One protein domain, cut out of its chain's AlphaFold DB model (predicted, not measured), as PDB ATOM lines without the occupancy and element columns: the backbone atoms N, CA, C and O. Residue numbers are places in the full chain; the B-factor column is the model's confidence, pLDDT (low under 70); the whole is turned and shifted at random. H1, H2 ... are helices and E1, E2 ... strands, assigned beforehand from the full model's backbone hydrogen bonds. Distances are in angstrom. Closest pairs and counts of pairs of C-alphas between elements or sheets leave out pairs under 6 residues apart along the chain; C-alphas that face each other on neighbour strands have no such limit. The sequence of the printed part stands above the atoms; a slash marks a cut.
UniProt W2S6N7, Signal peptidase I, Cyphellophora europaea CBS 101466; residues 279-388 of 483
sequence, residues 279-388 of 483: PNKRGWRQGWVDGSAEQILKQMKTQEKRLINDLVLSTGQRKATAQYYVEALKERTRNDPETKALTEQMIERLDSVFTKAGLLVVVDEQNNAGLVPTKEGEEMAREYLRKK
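AT A GLANCE: This is residues 279 to 388 of the 483 residues of the protein "Signal peptidase I" of Cyphellophora europaea CBS 101466 (UniProt W2S6N7). A small hairpin of two strands, E1 and E2, packs mainly on H4, one leg of a helical hairpin, H4 and H5, that makes the middle of the domain. H3 crosses one end of this helical hairpin, with H6 packed on H3 and reaching away at that end; H2 runs near H5, and H1 lies near H4 toward the other end. The printed part has 110 residues, with six named helices and two named strands in the order H1, H2, H3, H4, H5, E1, E2, H6; the sheet is antiparallel and the class is mostly helix. The whole is compact, with a radius of gyration of the C-alphas of 14.5 A and spans of 46 by 33 by 24 A.

IN THESE COORDINATES: E1 is residues 359 to 363, 12.8 A long, and E2 is residues 369 to 373, 13.1 A. H4, residues 315 to 334, measures 29.2 A from C-alpha 315 at (128.125, 199.454, 100.717), and H5, residues 340 to 356, measures 24.6 A. H3 is residues 304 to 313, 14.4 A, and H2 is residues 292 to 302, 15.4 A. H1, residues 279 to 289, measures 16.5 A from C-alpha 279 at (107.865, 210.889, 91.817). H6, residues 375 to 387, measures 18.5 A and ends with C-alpha 387 at (145.948, 191.882, 96.395).

HOW THE PARTS SIT: E1 and E2 form an antiparallel hairpin at 151 degrees; N 360 and O 372, and N 362 and O 370, are each 2.8 A apart, within hydrogen-bond range. The closest C-alphas of H4 and E2, Ala 322 and Ala 369, are 5.6 A apart. H4 and H5 touch as a hairpin, opposite ways at a shallow tilt of 32 degrees, closest at C-alphas 328 and 343, 5.6 A. H3 touches H5 at a steep tilt of 56 degrees, closest at C-alphas 308 and 353, 6.4 A. H3 and H4 touch only at the corner, only just, with 3 pairs of C-alphas within 8 A. H3 and H6 touch, about perpendicular at 81 degrees, closest at C-alphas 312 and 381, 5.7 A. H2 and H5 are close but not clearly touching, closest at C-alphas 297 and 346, 6.3 A; so are H1 and H4, closest at C-alphas 284 and 327, 7.5 A. H1 and H6 are apart. Every O i to N i+4 pair is within hydrogen-bond range in H2, H3, H4, H5 and H6; H1 has 2 of 7, beside 6 of 8 O i to N i+3 pairs.

THE WHOLE: The C-alphas farthest apart, those of Pro 337 and Arg 386, are 47.0 A apart. The printed part has no cut, and its links are tight. Mean pLDDT of the printed part is 84.3; residues 279 to 283, 365 to 367 and 388 are under 70.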
ATOM      1  N   PRO A 279     107.591 210.783  93.256       57.53
ATOM      2  CA  PRO A 279     107.865 210.889  91.817       57.53
ATOM      3  C   PRO A 279     109.135 210.131  91.393       57.53
ATOM      4  O   PRO A 279     109.229 209.616  90.280       57.53
ATOM      5  N   ASN A 280     110.076 209.949  92.319       51.97
ATOM      6  CA  ASN A 280     111.255 209.114  92.147       51.97
ATOM      7  C   ASN A 280     110.979 207.607  91.962       51.97
ATOM      8  O   ASN A 280     111.859 206.892  91.489       51.97
ATOM      9  N   LYS A 281     109.828 207.086  92.394       53.94
ATOM     10  CA  LYS A 281     109.373 205.698  92.194       53.94
ATOM     11  C   LYS A 281     108.701 205.511  90.831       53.94
ATOM     12  O   LYS A 281     108.941 204.494  90.190       53.94
ATOM     13  N   ARG A 282     107.974 206.523  90.333       57.69
ATOM     14  CA  ARG A 282     107.341 206.501  88.998       57.69
ATOM     15  C   ARG A 282     108.346 206.318  87.855       57.69
ATOM     16  O   ARG A 282     108.074 205.549  86.936       57.69
ATOM     17  N   GLY A 283     109.526 206.937  87.955       65.00
ATOM     18  CA  GLY A 283     110.582 206.801  86.941       65.00
ATOM     19  C   GLY A 283     111.107 205.369  86.761       65.00
ATOM     20  O   GLY A 283     111.500 204.992  85.663       65.00
ATOM     21  N   TRP A 284     111.058 204.527  87.803       70.06
ATOM     22  CA  TRP A 284     111.506 203.134  87.689       70.06
ATOM     23  C   TRP A 284     110.613 202.315  86.765       70.06
ATOM     24  O   TRP A 284     111.131 201.539  85.970       70.06
ATOM     25  N   ARG A 285     109.288 202.513  86.835       74.44
ATOM     26  CA  ARG A 285     108.331 201.810  85.969       74.44
ATOM     27  C   ARG A 285     108.523 202.197  84.507       74.44
ATOM     28  O   ARG A 285     108.602 201.317  83.660       74.44
ATOM     29  N   GLN A 286     108.650 203.495  84.232       75.88
ATOM     30  CA  GLN A 286     108.948 203.989  82.885       75.88
ATOM     31  C   GLN A 286     110.234 203.360  82.338       75.88
ATOM     32  O   GLN A 286     110.247 202.895  81.208       75.88
ATOM     33  N   GLY A 287     111.265 203.180  83.170       80.44
ATOM     34  CA  GLY A 287     112.504 202.516  82.760       80.44
ATOM     35  C   GLY A 287     112.355 201.067  82.262       80.44
ATOM     36  O   GLY A 287     113.198 200.622  81.481       80.44
ATOM     37  N   TRP A 288     111.312 200.337  82.673       84.50
ATOM     38  CA  TRP A 288     111.017 198.992  82.154       84.50
ATOM     39  C   TRP A 288     110.347 199.022  80.780       84.50
ATOM     40  O   TRP A 288     110.602 198.132  79.973       84.50
ATOM     41  N   VAL A 289     109.537 200.048  80.512       80.81
ATOM     42  CA  VAL A 289     108.813 200.234  79.244       80.81
ATOM     43  C   VAL A 289     109.708 200.903  78.194       80.81
ATOM     44  O   VAL A 289     109.758 200.473  77.048       80.81
ATOM     45  N   ASP A 290     110.506 201.891  78.602       81.31
ATOM     46  CA  ASP A 290     111.337 202.726  77.725       81.31
ATOM     47  C   ASP A 290     112.671 202.046  77.324       81.31
ATOM     48  O   ASP A 290     113.586 202.692  76.812       81.31
ATOM     49  N   GLY A 291     112.845 200.750  77.621       83.00
ATOM     50  CA  GLY A 291     114.045 199.965  77.280       83.00
ATOM     51  C   GLY A 291     115.295 200.256  78.128       83.00
ATOM     52  O   GLY A 291     116.348 199.640  77.938       83.00
ATOM     53  N   SER A 292     115.209 201.152  79.114       83.31
ATOM     54  CA  SER A 292     116.337 201.487  79.999       83.31
ATOM     55  C   SER A 292     116.785 200.290  80.848       83.31
ATOM     56  O   SER A 292     117.983 200.053  81.019       83.31
ATOM     57  N   ALA A 293     115.837 199.488  81.341       86.31
ATOM     58  CA  ALA A 293     116.124 198.270  82.097       86.31
ATOM     59  C   ALA A 293     116.919 197.247  81.264       86.31
ATOM     60  O   ALA A 293     117.825 196.588  81.782       86.31
ATOM     61  N   GLU A 294     116.652 197.162  79.959       88.75
ATOM     62  CA  GLU A 294     117.389 196.290  79.043       88.75
ATOM     63  C   GLU A 294     118.833 196.769  78.839       88.75
ATOM     64  O   GLU A 294     119.775 195.968  78.869       88.75
ATOM     65  N   GLN A 295     119.044 198.083  78.717       88.75
ATOM     66  CA  GLN A 295     120.388 198.661  78.643       88.75
ATOM     67  C   GLN A 295     121.197 198.384  79.913       88.75
ATOM     68  O   GLN A 295     122.366 198.002  79.828       88.75
ATOM     69  N   ILE A 296     120.575 198.524  81.086       87.38
ATOM     70  CA  ILE A 296     121.201 198.208  82.374       87.38
ATOM     71  C   ILE A 296     121.577 196.725  82.432       87.38
ATOM     72  O   ILE A 296     122.712 196.390  82.777       87.38
ATOM     73  N   LEU A 297     120.675 195.829  82.021       91.88
ATOM     74  CA  LEU A 297     120.959 194.396  81.956       91.88
ATOM     75  C   LEU A 297     122.144 194.101  81.022       91.88
ATOM     76  O   LEU A 297     123.031 193.317  81.367       91.88
ATOM     77  N   LYS A 298     122.205 194.758  79.859       92.12
ATOM     78  CA  LYS A 298     123.324 194.641  78.914       92.12
ATOM     79  C   LYS A 298     124.635 195.126  79.534       92.12
ATOM     80  O   LYS A 298     125.642 194.427  79.442       92.12
ATOM     81  N   GLN A 299     124.623 196.261  80.232       88.38
ATOM     82  CA  GLN A 299     125.795 196.773  80.947       88.38
ATOM     83  C   GLN A 299     126.265 195.805  82.041       88.38
ATOM     84  O   GLN A 299     127.460 195.518  82.120       88.38
ATOM     85  N   MET A 300     125.350 195.231  82.827       88.00
ATOM     86  CA  MET A 300     125.670 194.213  83.840       88.00
ATOM     87  C   MET A 300     126.222 192.918  83.222       88.00
ATOM     88  O   MET A 300     127.043 192.225  83.833       88.00
ATOM     89  N   LYS A 301     125.789 192.564  82.005       89.88
ATOM     90  CA  LYS A 301     126.360 191.449  81.232       89.88
ATOM     91  C   LYS A 301     127.796 191.760  80.803       89.88
ATOM     92  O   LYS A 301     128.688 190.957  81.056       89.88
ATOM     93  N   THR A 302     128.045 192.937  80.233       92.12
ATOM     94  CA  THR A 302     129.375 193.327  79.735       92.12
ATOM     95  C   THR A 302     130.388 193.596  80.854       92.12
ATOM     96  O   THR A 302     131.552 193.226  80.729       92.12
ATOM     97  N   GLN A 303     129.974 194.226  81.957       89.94
ATOM     98  CA  GLN A 303     130.863 194.708  83.025       89.94
ATOM     99  C   GLN A 303     130.800 193.866  84.310       89.94
ATOM    100  O   GLN A 303     131.045 194.374  85.404       89.94
ATOM    101  N   GLU A 304     130.515 192.566  84.202       89.94
ATOM    102  CA  GLU A 304     130.285 191.681  85.356       89.94
ATOM    103  C   GLU A 304     131.410 191.720  86.399       89.94
ATOM    104  O   GLU A 304     131.161 191.927  87.583       89.94
ATOM    105  N   LYS A 305     132.666 191.556  85.959       87.44
ATOM    106  CA  LYS A 305     133.829 191.524  86.861       87.44
ATOM    107  C   LYS A 305     133.975 192.825  87.648       87.44
ATOM    108  O   LYS A 305     134.317 192.799  88.826       87.44
ATOM    109  N   ARG A 306     133.711 193.958  86.994       87.69
ATOM    110  CA  ARG A 306     133.757 195.280  87.624       87.69
ATOM    111  C   ARG A 306     132.649 195.412  88.666       87.69
ATOM    112  O   ARG A 306     132.937 195.794  89.792       87.69
ATOM    113  N   LEU A 307     131.425 195.021  88.309       87.62
ATOM    114  CA  LEU A 307     130.276 195.062  89.211       87.62
ATOM    115  C   LEU A 307     130.498 194.204  90.465       87.62
ATOM    116  O   LEU A 307     130.211 194.662  91.566       87.62
ATOM    117  N   ILE A 308     131.051 192.996  90.320       88.25
ATOM    118  CA  ILE A 308     131.385 192.130  91.460       88.25
ATOM    119  C   ILE A 308     132.389 192.827  92.387       88.25
ATOM    120  O   ILE A 308     132.145 192.909  93.588       88.25
ATOM    121  N   ASN A 309     133.474 193.385  91.846       86.31
ATOM    122  CA  ASN A 309     134.470 194.099  92.652       86.31
ATOM    123  C   ASN A 309     133.853 195.296  93.394       86.31
ATOM    124  O   ASN A 309     134.093 195.485  94.588       86.31
ATOM    125  N   ASP A 310     133.015 196.071  92.708       86.50
ATOM    126  CA  ASP A 310     132.333 197.231  93.283       86.50
ATOM    127  C   ASP A 310     131.366 196.823  94.408       86.50
ATOM    128  O   ASP A 310     131.309 197.482  95.448       86.50
ATOM    129  N   LEU A 311     130.646 195.708  94.245       87.81
ATOM    130  CA  LEU A 311     129.738 195.152  95.252       87.81
ATOM    131  C   LEU A 311     130.472 194.605  96.476       87.81
ATOM    132  O   LEU A 311     130.006 194.771  97.606       87.81
ATOM    133  N   VAL A 312     131.627 193.975  96.270       85.69
ATOM    134  CA  VAL A 312     132.469 193.471  97.357       85.69
ATOM    135  C   VAL A 312     132.973 194.633  98.219       85.69
ATOM    136  O   VAL A 312     132.946 194.535  99.445       85.69
ATOM    137  N   LEU A 313     133.342 195.767  97.614       79.81
ATOM    138  CA  LEU A 313     133.989 196.882  98.314       79.81
ATOM    139  C   LEU A 313     133.031 197.965  98.835       79.81
ATOM    140  O   LEU A 313     133.269 198.532  99.900       79.81
ATOM    141  N   SER A 314     131.964 198.289  98.098       83.00
ATOM    142  CA  SER A 314     131.140 199.476  98.357       83.00
ATOM    143  C   SER A 314     129.750 199.131  98.881       83.00
ATOM    144  O   SER A 314     128.895 198.599  98.173       83.00
ATOM    145  N   THR A 315     129.468 199.543 100.119       82.81
ATOM    146  CA  THR A 315     128.125 199.454 100.717       82.81
ATOM    147  C   THR A 315     127.096 200.310  99.976       82.81
ATOM    148  O   THR A 315     125.924 199.942  99.900       82.81
ATOM    149  N   GLY A 316     127.526 201.426  99.378       80.88
ATOM    150  CA  GLY A 316     126.672 202.271  98.543       80.88
ATOM    151  C   GLY A 316     126.222 201.556  97.269       80.88
ATOM    152  O   GLY A 316     125.038 201.597  96.938       80.88
ATOM    153  N   GLN A 317     127.141 200.842  96.607       84.81
ATOM    154  CA  GLN A 317     126.812 200.049  95.418       84.81
ATOM    155  C   GLN A 317     125.899 198.879  95.763       84.81
ATOM    156  O   GLN A 317     124.904 198.673  95.080       84.81
ATOM    157  N   ARG A 318     126.137 198.199  96.891       88.31
ATOM    158  CA  ARG A 318     125.207 197.179  97.401       88.31
ATOM    159  C   ARG A 318     123.785 197.720  97.530       88.31
ATOM    160  O   ARG A 318     122.850 197.090  97.051       88.31
ATOM    161  N   LYS A 319     123.614 198.902  98.131       85.81
ATOM    162  CA  LYS A 319     122.290 199.523  98.280       85.81
ATOM    163  C   LYS A 319     121.657 199.856  96.926       85.81
ATOM    164  O   LYS A 319     120.473 199.592  96.746       85.81
ATOM    165  N   ALA A 320     122.425 200.411  95.989       84.81
ATOM    166  CA  ALA A 320     121.928 200.736  94.654       84.81
ATOM    167  C   ALA A 320     121.511 199.474  93.880       84.81
ATOM    168  O   ALA A 320     120.399 199.405  93.368       84.81
ATOM    169  N   THR A 321     122.353 198.440  93.844       88.25
ATOM    170  CA  THR A 321     122.056 197.187  93.132       88.25
ATOM    171  C   THR A 321     120.919 196.396  93.784       88.25
ATOM    172  O   THR A 321     120.099 195.813  93.077       88.25
ATOM    173  N   ALA A 322     120.794 196.437  95.114       88.88
ATOM    174  CA  ALA A 322     119.658 195.847  95.821       88.88
ATOM    175  C   ALA A 322     118.321 196.507  95.437       88.88
ATOM    176  O   ALA A 322     117.302 195.824  95.372       88.88
ATOM    177  N   GLN A 323     118.313 197.812  95.140       86.38
ATOM    178  CA  GLN A 323     117.106 198.497  94.669       86.38
ATOM    179  C   GLN A 323     116.650 197.966  93.307       86.38
ATOM    180  O   GLN A 323     115.472 197.654  93.168       86.38
ATOM    181  N   TYR A 324     117.561 197.772  92.344       88.06
ATOM    182  CA  TYR A 324     117.212 197.146  91.057       88.06
ATOM    183  C   TYR A 324     116.581 195.760  91.250       88.06
ATOM    184  O   TYR A 324     115.609 195.428  90.576       88.06
ATOM    185  N   TYR A 325     117.093 194.975  92.202       91.00
ATOM    186  CA  TYR A 325     116.543 193.659  92.527       91.00
ATOM    187  C   TYR A 325     115.113 193.737  93.081       91.00
ATOM    188  O   TYR A 325     114.231 193.013  92.626       91.00
ATOM    189  N   VAL A 326     114.858 194.647  94.028       87.81
ATOM    190  CA  VAL A 326     113.512 194.885  94.584       87.81
ATOM    191  C   VAL A 326     112.530 195.305  93.501       87.81
ATOM    192  O   VAL A 326     111.417 194.784  93.449       87.81
ATOM    193  N   GLU A 327     112.920 196.250  92.648       86.94
ATOM    194  CA  GLU A 327     112.041 196.741  91.588       86.94
ATOM    195  C   GLU A 327     111.739 195.642  90.563       86.94
ATOM    196  O   GLU A 327     110.589 195.493  90.158       86.94
ATOM    197  N   ALA A 328     112.716 194.791  90.234       89.62
ATOM    198  CA  ALA A 328     112.474 193.617  89.399       89.62
ATOM    199  C   ALA A 328     111.505 192.623  90.070       89.62
ATOM    200  O   ALA A 328     110.589 192.113  89.430       89.62
ATOM    201  N   LEU A 329     111.630 192.373  91.379       89.62
ATOM    202  CA  LEU A 329     110.676 191.522  92.100       89.62
ATOM    203  C   LEU A 329     109.252 192.092  92.078       89.62
ATOM    204  O   LEU A 329     108.303 191.332  91.883       89.62
ATOM    205  N   LYS A 330     109.096 193.410  92.248       86.44
ATOM    206  CA  LYS A 330     107.792 194.083  92.154       86.44
ATOM    207  C   LYS A 330     107.196 193.951  90.758       86.44
ATOM    208  O   LYS A 330     106.028 193.585  90.633       86.44
ATOM    209  N   GLU A 331     107.990 194.181  89.719       87.81
ATOM    210  CA  GLU A 331     107.516 194.050  88.341       87.81
ATOM    211  C   GLU A 331     107.110 192.600  88.031       87.81
ATOM    212  O   GLU A 331     106.047 192.352  87.465       87.81
ATOM    213  N   ARG A 332     107.844 191.613  88.566       87.12
ATOM    214  CA  ARG A 332     107.461 190.195  88.477       87.12
ATOM    215  C   ARG A 332     106.109 189.916  89.133       87.12
ATOM    216  O   ARG A 332     105.332 189.125  88.603       87.12
ATOM    217  N   THR A 333     105.810 190.540  90.277       82.12
ATOM    218  CA  THR A 333     104.509 190.353  90.950       82.12
ATOM    219  C   THR A 333     103.332 190.946  90.181       82.12
ATOM    220  O   THR A 333     102.218 190.450  90.335       82.12
ATOM    221  N   ARG A 334     103.562 191.954  89.329       81.25
ATOM    222  CA  ARG A 334     102.525 192.518  88.450       81.25
ATOM    223  C   ARG A 334     102.142 191.571  87.311       81.25
ATOM    224  O   ARG A 334     100.992 191.592  86.891       81.25
ATOM    225  N   ASN A 335     103.069 190.707  86.879       81.06
ATOM    226  CA  ASN A 335     102.849 189.679  85.853       81.06
ATOM    227  C   ASN A 335     102.341 190.254  84.510       81.06
ATOM    228  O   ASN A 335     101.453 189.680  83.880       81.06
ATOM    229  N   ASP A 336     102.918 191.378  84.081       84.75
ATOM    230  CA  ASP A 336     102.670 191.985  82.769       84.75
ATOM    231  C   ASP A 336     103.358 191.157  81.658       84.75
ATOM    232  O   ASP A 336     104.553 190.860  81.783       84.75
ATOM    233  N   PRO A 337     102.647 190.725  80.596       84.19
ATOM    234  CA  PRO A 337     103.217 189.885  79.542       84.19
ATOM    235  C   PRO A 337     104.420 190.501  78.814       84.19
ATOM    236  O   PRO A 337     105.293 189.742  78.392       84.19
ATOM    237  N   GLU A 338     104.504 191.828  78.681       85.56
ATOM    238  CA  GLU A 338     105.595 192.477  77.936       85.56
ATOM    239  C   GLU A 338     106.907 192.519  78.734       85.56
ATOM    240  O   GLU A 338     107.984 192.239  78.204       85.56
ATOM    241  N   THR A 339     106.835 192.805  80.038       88.81
ATOM    242  CA  THR A 339     108.020 192.993  80.894       88.81
ATOM    243  C   THR A 339     108.469 191.713  81.597       88.81
ATOM    244  O   THR A 339     109.599 191.642  82.098       88.81
ATOM    245  N   LYS A 340     107.633 190.667  81.620       90.56
ATOM    246  CA  LYS A 340     107.889 189.418  82.354       90.56
ATOM    247  C   LYS A 340     109.223 188.758  82.004       90.56
ATOM    248  O   LYS A 340     110.013 188.470  82.902       90.56
ATOM    249  N   ALA A 341     109.501 188.559  80.716       92.44
ATOM    250  CA  ALA A 341     110.713 187.866  80.271       92.44
ATOM    251  C   ALA A 341     111.994 188.649  80.610       92.44
ATOM    252  O   ALA A 341     112.999 188.067  81.019       92.44
ATOM    253  N   LEU A 342     111.960 189.979  80.466       93.12
ATOM    254  CA  LEU A 342     113.081 190.852  80.822       93.12
ATOM    255  C   LEU A 342     113.325 190.852  82.336       93.12
ATOM    256  O   LEU A 342     114.469 190.795  82.792       93.12
ATOM    257  N   THR A 343     112.244 190.878  83.112       92.94
ATOM    258  CA  THR A 343     112.288 190.874  84.574       92.94
ATOM    259  C   THR A 343     112.903 189.584  85.115       92.94
ATOM    260  O   THR A 343     113.773 189.635  85.985       92.94
ATOM    261  N   GLU A 344     112.510 188.430  84.572       94.00
ATOM    262  CA  GLU A 344     113.080 187.130  84.943       94.00
ATOM    263  C   GLU A 344     114.588 187.070  84.655       94.00
ATOM    264  O   GLU A 344     115.366 186.706  85.538       94.00
ATOM    265  N   GLN A 345     115.016 187.536  83.475       94.69
ATOM    266  CA  GLN A 345     116.440 187.608  83.124       94.69
ATOM    267  C   GLN A 345     117.238 188.535  84.049       94.69
ATOM    268  O   GLN A 345     118.387 188.239  84.387       94.69
ATOM    269  N   MET A 346     116.660 189.674  84.442       93.88
ATOM    270  CA  MET A 346     117.308 190.612  85.358       93.88
ATOM    271  C   MET A 346     117.510 189.984  86.742       93.88
ATOM    272  O   MET A 346     118.604 190.081  87.299       93.88
ATOM    273  N   ILE A 347     116.486 189.313  87.281       94.31
ATOM    274  CA  ILE A 347     116.548 188.654  88.596       94.31
ATOM    275  C   ILE A 347     117.609 187.555  88.593       94.31
ATOM    276  O   ILE A 347     118.498 187.574  89.442       94.31
ATOM    277  N   GLU A 348     117.570 186.653  87.609       95.06
ATOM    278  CA  GLU A 348     118.540 185.559  87.490       95.06
ATOM    279  C   GLU A 348     119.975 186.094  87.420       95.06
ATOM    280  O   GLU A 348     120.901 185.592  88.070       95.06
ATOM    281  N   ARG A 349     120.167 187.174  86.654       94.25
ATOM    282  CA  ARG A 349     121.474 187.801  86.512       94.25
ATOM    283  C   ARG A 349     121.967 188.400  87.825       94.25
ATOM    284  O   ARG A 349     123.135 188.205  88.170       94.25
ATOM    285  N   LEU A 350     121.111 189.126  88.535       93.69
ATOM    286  CA  LEU A 350     121.446 189.737  89.818       93.69
ATOM    287  C   LEU A 350     121.741 188.676  90.883       93.69
ATOM    288  O   LEU A 350     122.759 188.789  91.562       93.69
ATOM    289  N   ASP A 351     120.951 187.603  90.955       93.62
ATOM    290  CA  ASP A 351     121.196 186.475  91.865       93.62
ATOM    291  C   ASP A 351     122.561 185.821  91.601       93.62
ATOM    292  O   ASP A 351     123.325 185.546  92.535       93.62
ATOM    293  N   SER A 352     122.921 185.638  90.326       93.69
ATOM    294  CA  SER A 352     124.239 185.127  89.939       93.69
ATOM    295  C   SER A 352     125.370 186.046  90.413       93.69
ATOM    296  O   SER A 352     126.358 185.581  90.987       93.69
ATOM    297  N   VAL A 353     125.224 187.358  90.213       93.44
ATOM    298  CA  VAL A 353     126.225 188.356  90.615       93.44
ATOM    299  C   VAL A 353     126.362 188.427  92.137       93.44
ATOM    300  O   VAL A 353     127.484 188.452  92.640       93.44
ATOM    301  N   PHE A 354     125.254 188.416  92.882       93.75
ATOM    302  CA  PHE A 354     125.274 188.450  94.346       93.75
ATOM    303  C   PHE A 354     125.931 187.204  94.928       93.75
ATOM    304  O   PHE A 354     126.794 187.324  95.796       93.75
ATOM    305  N   THR A 355     125.617 186.031  94.377       91.69
ATOM    306  CA  THR A 355     126.243 184.769  94.787       91.69
ATOM    307  C   THR A 355     127.752 184.805  94.549       91.69
ATOM    308  O   THR A 355     128.526 184.499  95.454       91.69
ATOM    309  N   LYS A 356     128.198 185.262  93.369       91.81
ATOM    310  CA  LYS A 356     129.631 185.400  93.046       91.81
ATOM    311  C   LYS A 356     130.345 186.439  93.910       91.81
ATOM    312  O   LYS A 356     131.528 186.281  94.188       91.81
ATOM    313  N   ALA A 357     129.645 187.487  94.338       88.56
ATOM    314  CA  ALA A 357     130.166 188.494  95.257       88.56
ATOM    315  C   ALA A 357     130.132 188.049  96.735       88.56
ATOM    316  O   ALA A 357     130.586 188.795  97.602       88.56
ATOM    317  N   GLY A 358     129.590 186.862  97.043       90.38
ATOM    318  CA  GLY A 358     129.422 186.381  98.416       90.38
ATOM    319  C   GLY A 358     128.419 187.216  99.217       90.38
ATOM    320  O   GLY A 358     128.640 187.495 100.394       90.38
ATOM    321  N   LEU A 359     127.340 187.670  98.578       91.81
ATOM    322  CA  LEU A 359     126.291 188.491  99.180       91.81
ATOM    323  C   LEU A 359     124.979 187.703  99.277       91.81
ATOM    324  O   LEU A 359     124.568 187.040  98.329       91.81
ATOM    325  N   LEU A 360     124.298 187.822 100.416       89.44
ATOM    326  CA  LEU A 360     122.940 187.331 100.629       89.44
ATOM    327  C   LEU A 360     121.944 188.477 100.512       89.44
ATOM    328  O   LEU A 360     122.151 189.555 101.078       89.44
ATOM    329  N   VAL A 361     120.837 188.214  99.825       89.69
ATOM    330  CA  VAL A 361     119.701 189.129  99.765       89.69
ATOM    331  C   VAL A 361     118.840 188.928 101.007       89.69
ATOM    332  O   VAL A 361     118.351 187.830 101.267       89.69
ATOM    333  N   VAL A 362     118.636 189.998 101.767       86.06
ATOM    334  CA  VAL A 362     117.702 190.042 102.893       86.06
ATOM    335  C   VAL A 362     116.606 191.030 102.533       86.06
ATOM    336  O   VAL A 362     116.885 192.216 102.386       86.06
ATOM    337  N   VAL A 363     115.379 190.543 102.371       80.25
ATOM    338  CA  VAL A 363     114.204 191.385 102.116       80.25
ATOM    339  C   VAL A 363     113.460 191.580 103.432       80.25
ATOM    340  O   VAL A 363     113.184 190.604 104.131       80.25
ATOM    341  N   ASP A 364     113.192 192.831 103.799       75.88
ATOM    342  CA  ASP A 364     112.399 193.164 104.983       75.88
ATOM    343  C   ASP A 364     110.883 193.031 104.723       75.88
ATOM    344  O   ASP A 364     110.429 192.853 103.593       75.88
ATOM    345  N   GLU A 365     110.075 193.138 105.783       64.12
ATOM    346  CA  GLU A 365     108.604 193.090 105.693       64.12
ATOM    347  C   GLU A 365     108.003 194.258 104.883       64.12
ATOM    348  O   GLU A 365     106.836 194.214 104.498       64.12
ATOM    349  N   GLN A 366     108.791 195.302 104.609       62.62
ATOM    350  CA  GLN A 366     108.408 196.484 103.835       62.62
ATOM    351  C   GLN A 366     108.882 196.401 102.370       62.62
ATOM    352  O   GLN A 366     108.808 197.398 101.647       62.62
ATOM    353  N   ASN A 367     109.336 195.225 101.912       65.06
ATOM    354  CA  ASN A 367     109.892 194.980 100.577       65.06
ATOM    355  C   ASN A 367     111.153 195.798 100.236       65.06
ATOM    356  O   ASN A 367     111.451 196.008  99.061       65.06
ATOM    357  N   ASN A 368     111.940 196.238 101.216       71.06
ATOM    358  CA  ASN A 368     113.293 196.729 100.966       71.06
ATOM    359  C   ASN A 368     114.278 195.559 101.027       71.06
ATOM    360  O   ASN A 368     114.292 194.796 101.991       71.06
ATOM    361  N   ALA A 369     115.143 195.437 100.020       74.50
ATOM    362  CA  ALA A 369     116.235 194.474 100.039       74.50
ATOM    363  C   ALA A 369     117.539 195.136 100.491       74.50
ATOM    364  O   ALA A 369     117.921 196.208 100.015       74.50
ATOM    365  N   GLY A 370     118.245 194.458 101.387       82.75
ATOM    366  CA  GLY A 370     119.636 194.712 101.723       82.75
ATOM    367  C   GLY A 370     120.515 193.553 101.263       82.75
ATOM    368  O   GLY A 370     120.116 192.395 101.343       82.75
ATOM    369  N   LEU A 371     121.726 193.865 100.800       87.50
ATOM    370  CA  LEU A 371     122.749 192.859 100.508       87.50
ATOM    371  C   LEU A 371     123.722 192.772 101.680       87.50
ATOM    372  O   LEU A 371     124.447 193.731 101.971       87.50
ATOM    373  N   VAL A 372     123.738 191.619 102.340       87.00
ATOM    374  CA  VAL A 372     124.583 191.345 103.504       87.00
ATOM    375  C   VAL A 372     125.690 190.371 103.096       87.00
ATOM    376  O   VAL A 372     125.383 189.334 102.509       87.00
ATOM    377  N   PRO A 373     126.972 190.669 103.367       87.38
ATOM    378  CA  PRO A 373     128.057 189.759 103.025       87.38
ATOM    379  C   PRO A 373     128.003 188.476 103.859       87.38
ATOM    380  O   PRO A 373     127.716 188.500 105.056       87.38
ATOM    381  N   THR A 374     128.286 187.346 103.215       89.81
ATOM    382  CA  THR A 374     128.549 186.073 103.890       89.81
ATOM    383  C   THR A 374     129.965 186.062 104.457       89.81
ATOM    384  O   THR A 374     130.793 186.902 104.109       89.81
ATOM    385  N   LYS A 375     130.282 185.064 105.292       87.56
ATOM    386  CA  LYS A 375     131.661 184.850 105.763       87.56
ATOM    387  C   LYS A 375     132.651 184.721 104.598       87.56
ATOM    388  O   LYS A 375     133.709 185.335 104.631       87.56
ATOM    389  N   GLU A 376     132.266 183.992 103.552       84.44
ATOM    390  CA  GLU A 376     133.061 183.837 102.327       84.44
ATOM    391  C   GLU A 376     133.209 185.171 101.579       84.44
ATOM    392  O   GLU A 376     134.305 185.524 101.151       84.44
ATOM    393  N   GLY A 377     132.136 185.966 101.483       83.56
ATOM    394  CA  GLY A 377     132.178 187.307 100.893       83.56
ATOM    395  C   GLY A 377     133.096 188.275 101.643       83.56
ATOM    396  O   GLY A 377     133.833 189.042 101.024       83.56
ATOM    397  N   GLU A 378     133.108 188.220 102.977       85.06
ATOM    398  CA  GLU A 378     134.036 189.006 103.795       85.06
ATOM    399  C   GLU A 378     135.497 188.595 103.582       85.06
ATOM    400  O   GLU A 378     136.377 189.456 103.536       85.06
ATOM    401  N   GLU A 379     135.772 187.297 103.451       85.38
ATOM    402  CA  GLU A 379     137.116 186.784 103.173       85.38
ATOM    403  C   GLU A 379     137.595 187.197 101.777       85.38
ATOM    404  O   GLU A 379     138.707 187.716 101.650       85.38
ATOM    405  N   MET A 380     136.732 187.096 100.760       81.62
ATOM    406  CA  MET A 380     137.019 187.592  99.410       81.62
ATOM    407  C   MET A 380     137.310 189.096  99.401       81.62
ATOM    408  O   MET A 380     138.250 189.537  98.741       81.62
ATOM    409  N   ALA A 381     136.559 189.890 100.171       80.19
ATOM    410  CA  ALA A 381     136.817 191.322 100.307       80.19
ATOM    411  C   ALA A 381     138.202 191.602 100.906       80.19
ATOM    412  O   ALA A 381     138.938 192.455 100.404       80.19
ATOM    413  N   ARG A 382     138.591 190.866 101.956       84.44
ATOM    414  CA  ARG A 382     139.918 190.999 102.581       84.44
ATOM    415  C   ARG A 382     141.035 190.578 101.632       84.44
ATOM    416  O   ARG A 382     142.060 191.254 101.569       84.44
ATOM    417  N   GLU A 383     140.853 189.487 100.895       84.94
ATOM    418  CA  GLU A 383     141.834 189.015  99.918       84.94
ATOM    419  C   GLU A 383     142.004 190.012  98.769       84.94
ATOM    420  O   GLU A 383     143.130 190.318  98.377       84.94
ATOM    421  N   TYR A 384     140.900 190.573  98.276       76.06
ATOM    422  CA  TYR A 384     140.925 191.610  97.253       76.06
ATOM    423  C   TYR A 384     141.685 192.848  97.735       76.06
ATOM    424  O   TYR A 384     142.561 193.339  97.032       76.06
ATOM    425  N   LEU A 385     141.414 193.318  98.958       75.62
ATOM    426  CA  LEU A 385     142.138 194.444  99.560       75.62
ATOM    427  C   LEU A 385     143.629 194.147  99.758       75.62
ATOM    428  O   LEU A 385     144.446 195.050  99.619       75.62
ATOM    429  N   ARG A 386     143.993 192.892 100.039       80.81
ATOM    430  CA  ARG A 386     145.391 192.457 100.174       80.81
ATOM    431  C   ARG A 386     146.120 192.381  98.829       80.81
ATOM    432  O   ARG A 386     147.316 192.642  98.778       80.81
ATOM    433  N   LYS A 387     145.423 191.967  97.768       77.88
ATOM    434  CA  LYS A 387     145.948 191.882  96.395       77.88
ATOM    435  C   LYS A 387     145.886 193.209  95.653       77.88
ATOM    436  O   LYS A 387     146.533 193.332  94.614       77.88
ATOM    437  N   LYS A 388     145.108 194.176  96.151       66.69
ATOM    438  CA  LYS A 388     145.102 195.534  95.622       66.69
ATOM    439  C   LYS A 388     146.553 196.023  95.699       66.69
ATOM    440  O   LYS A 388     147.091 196.056  96.807       66.69
TER     441      LYS A 388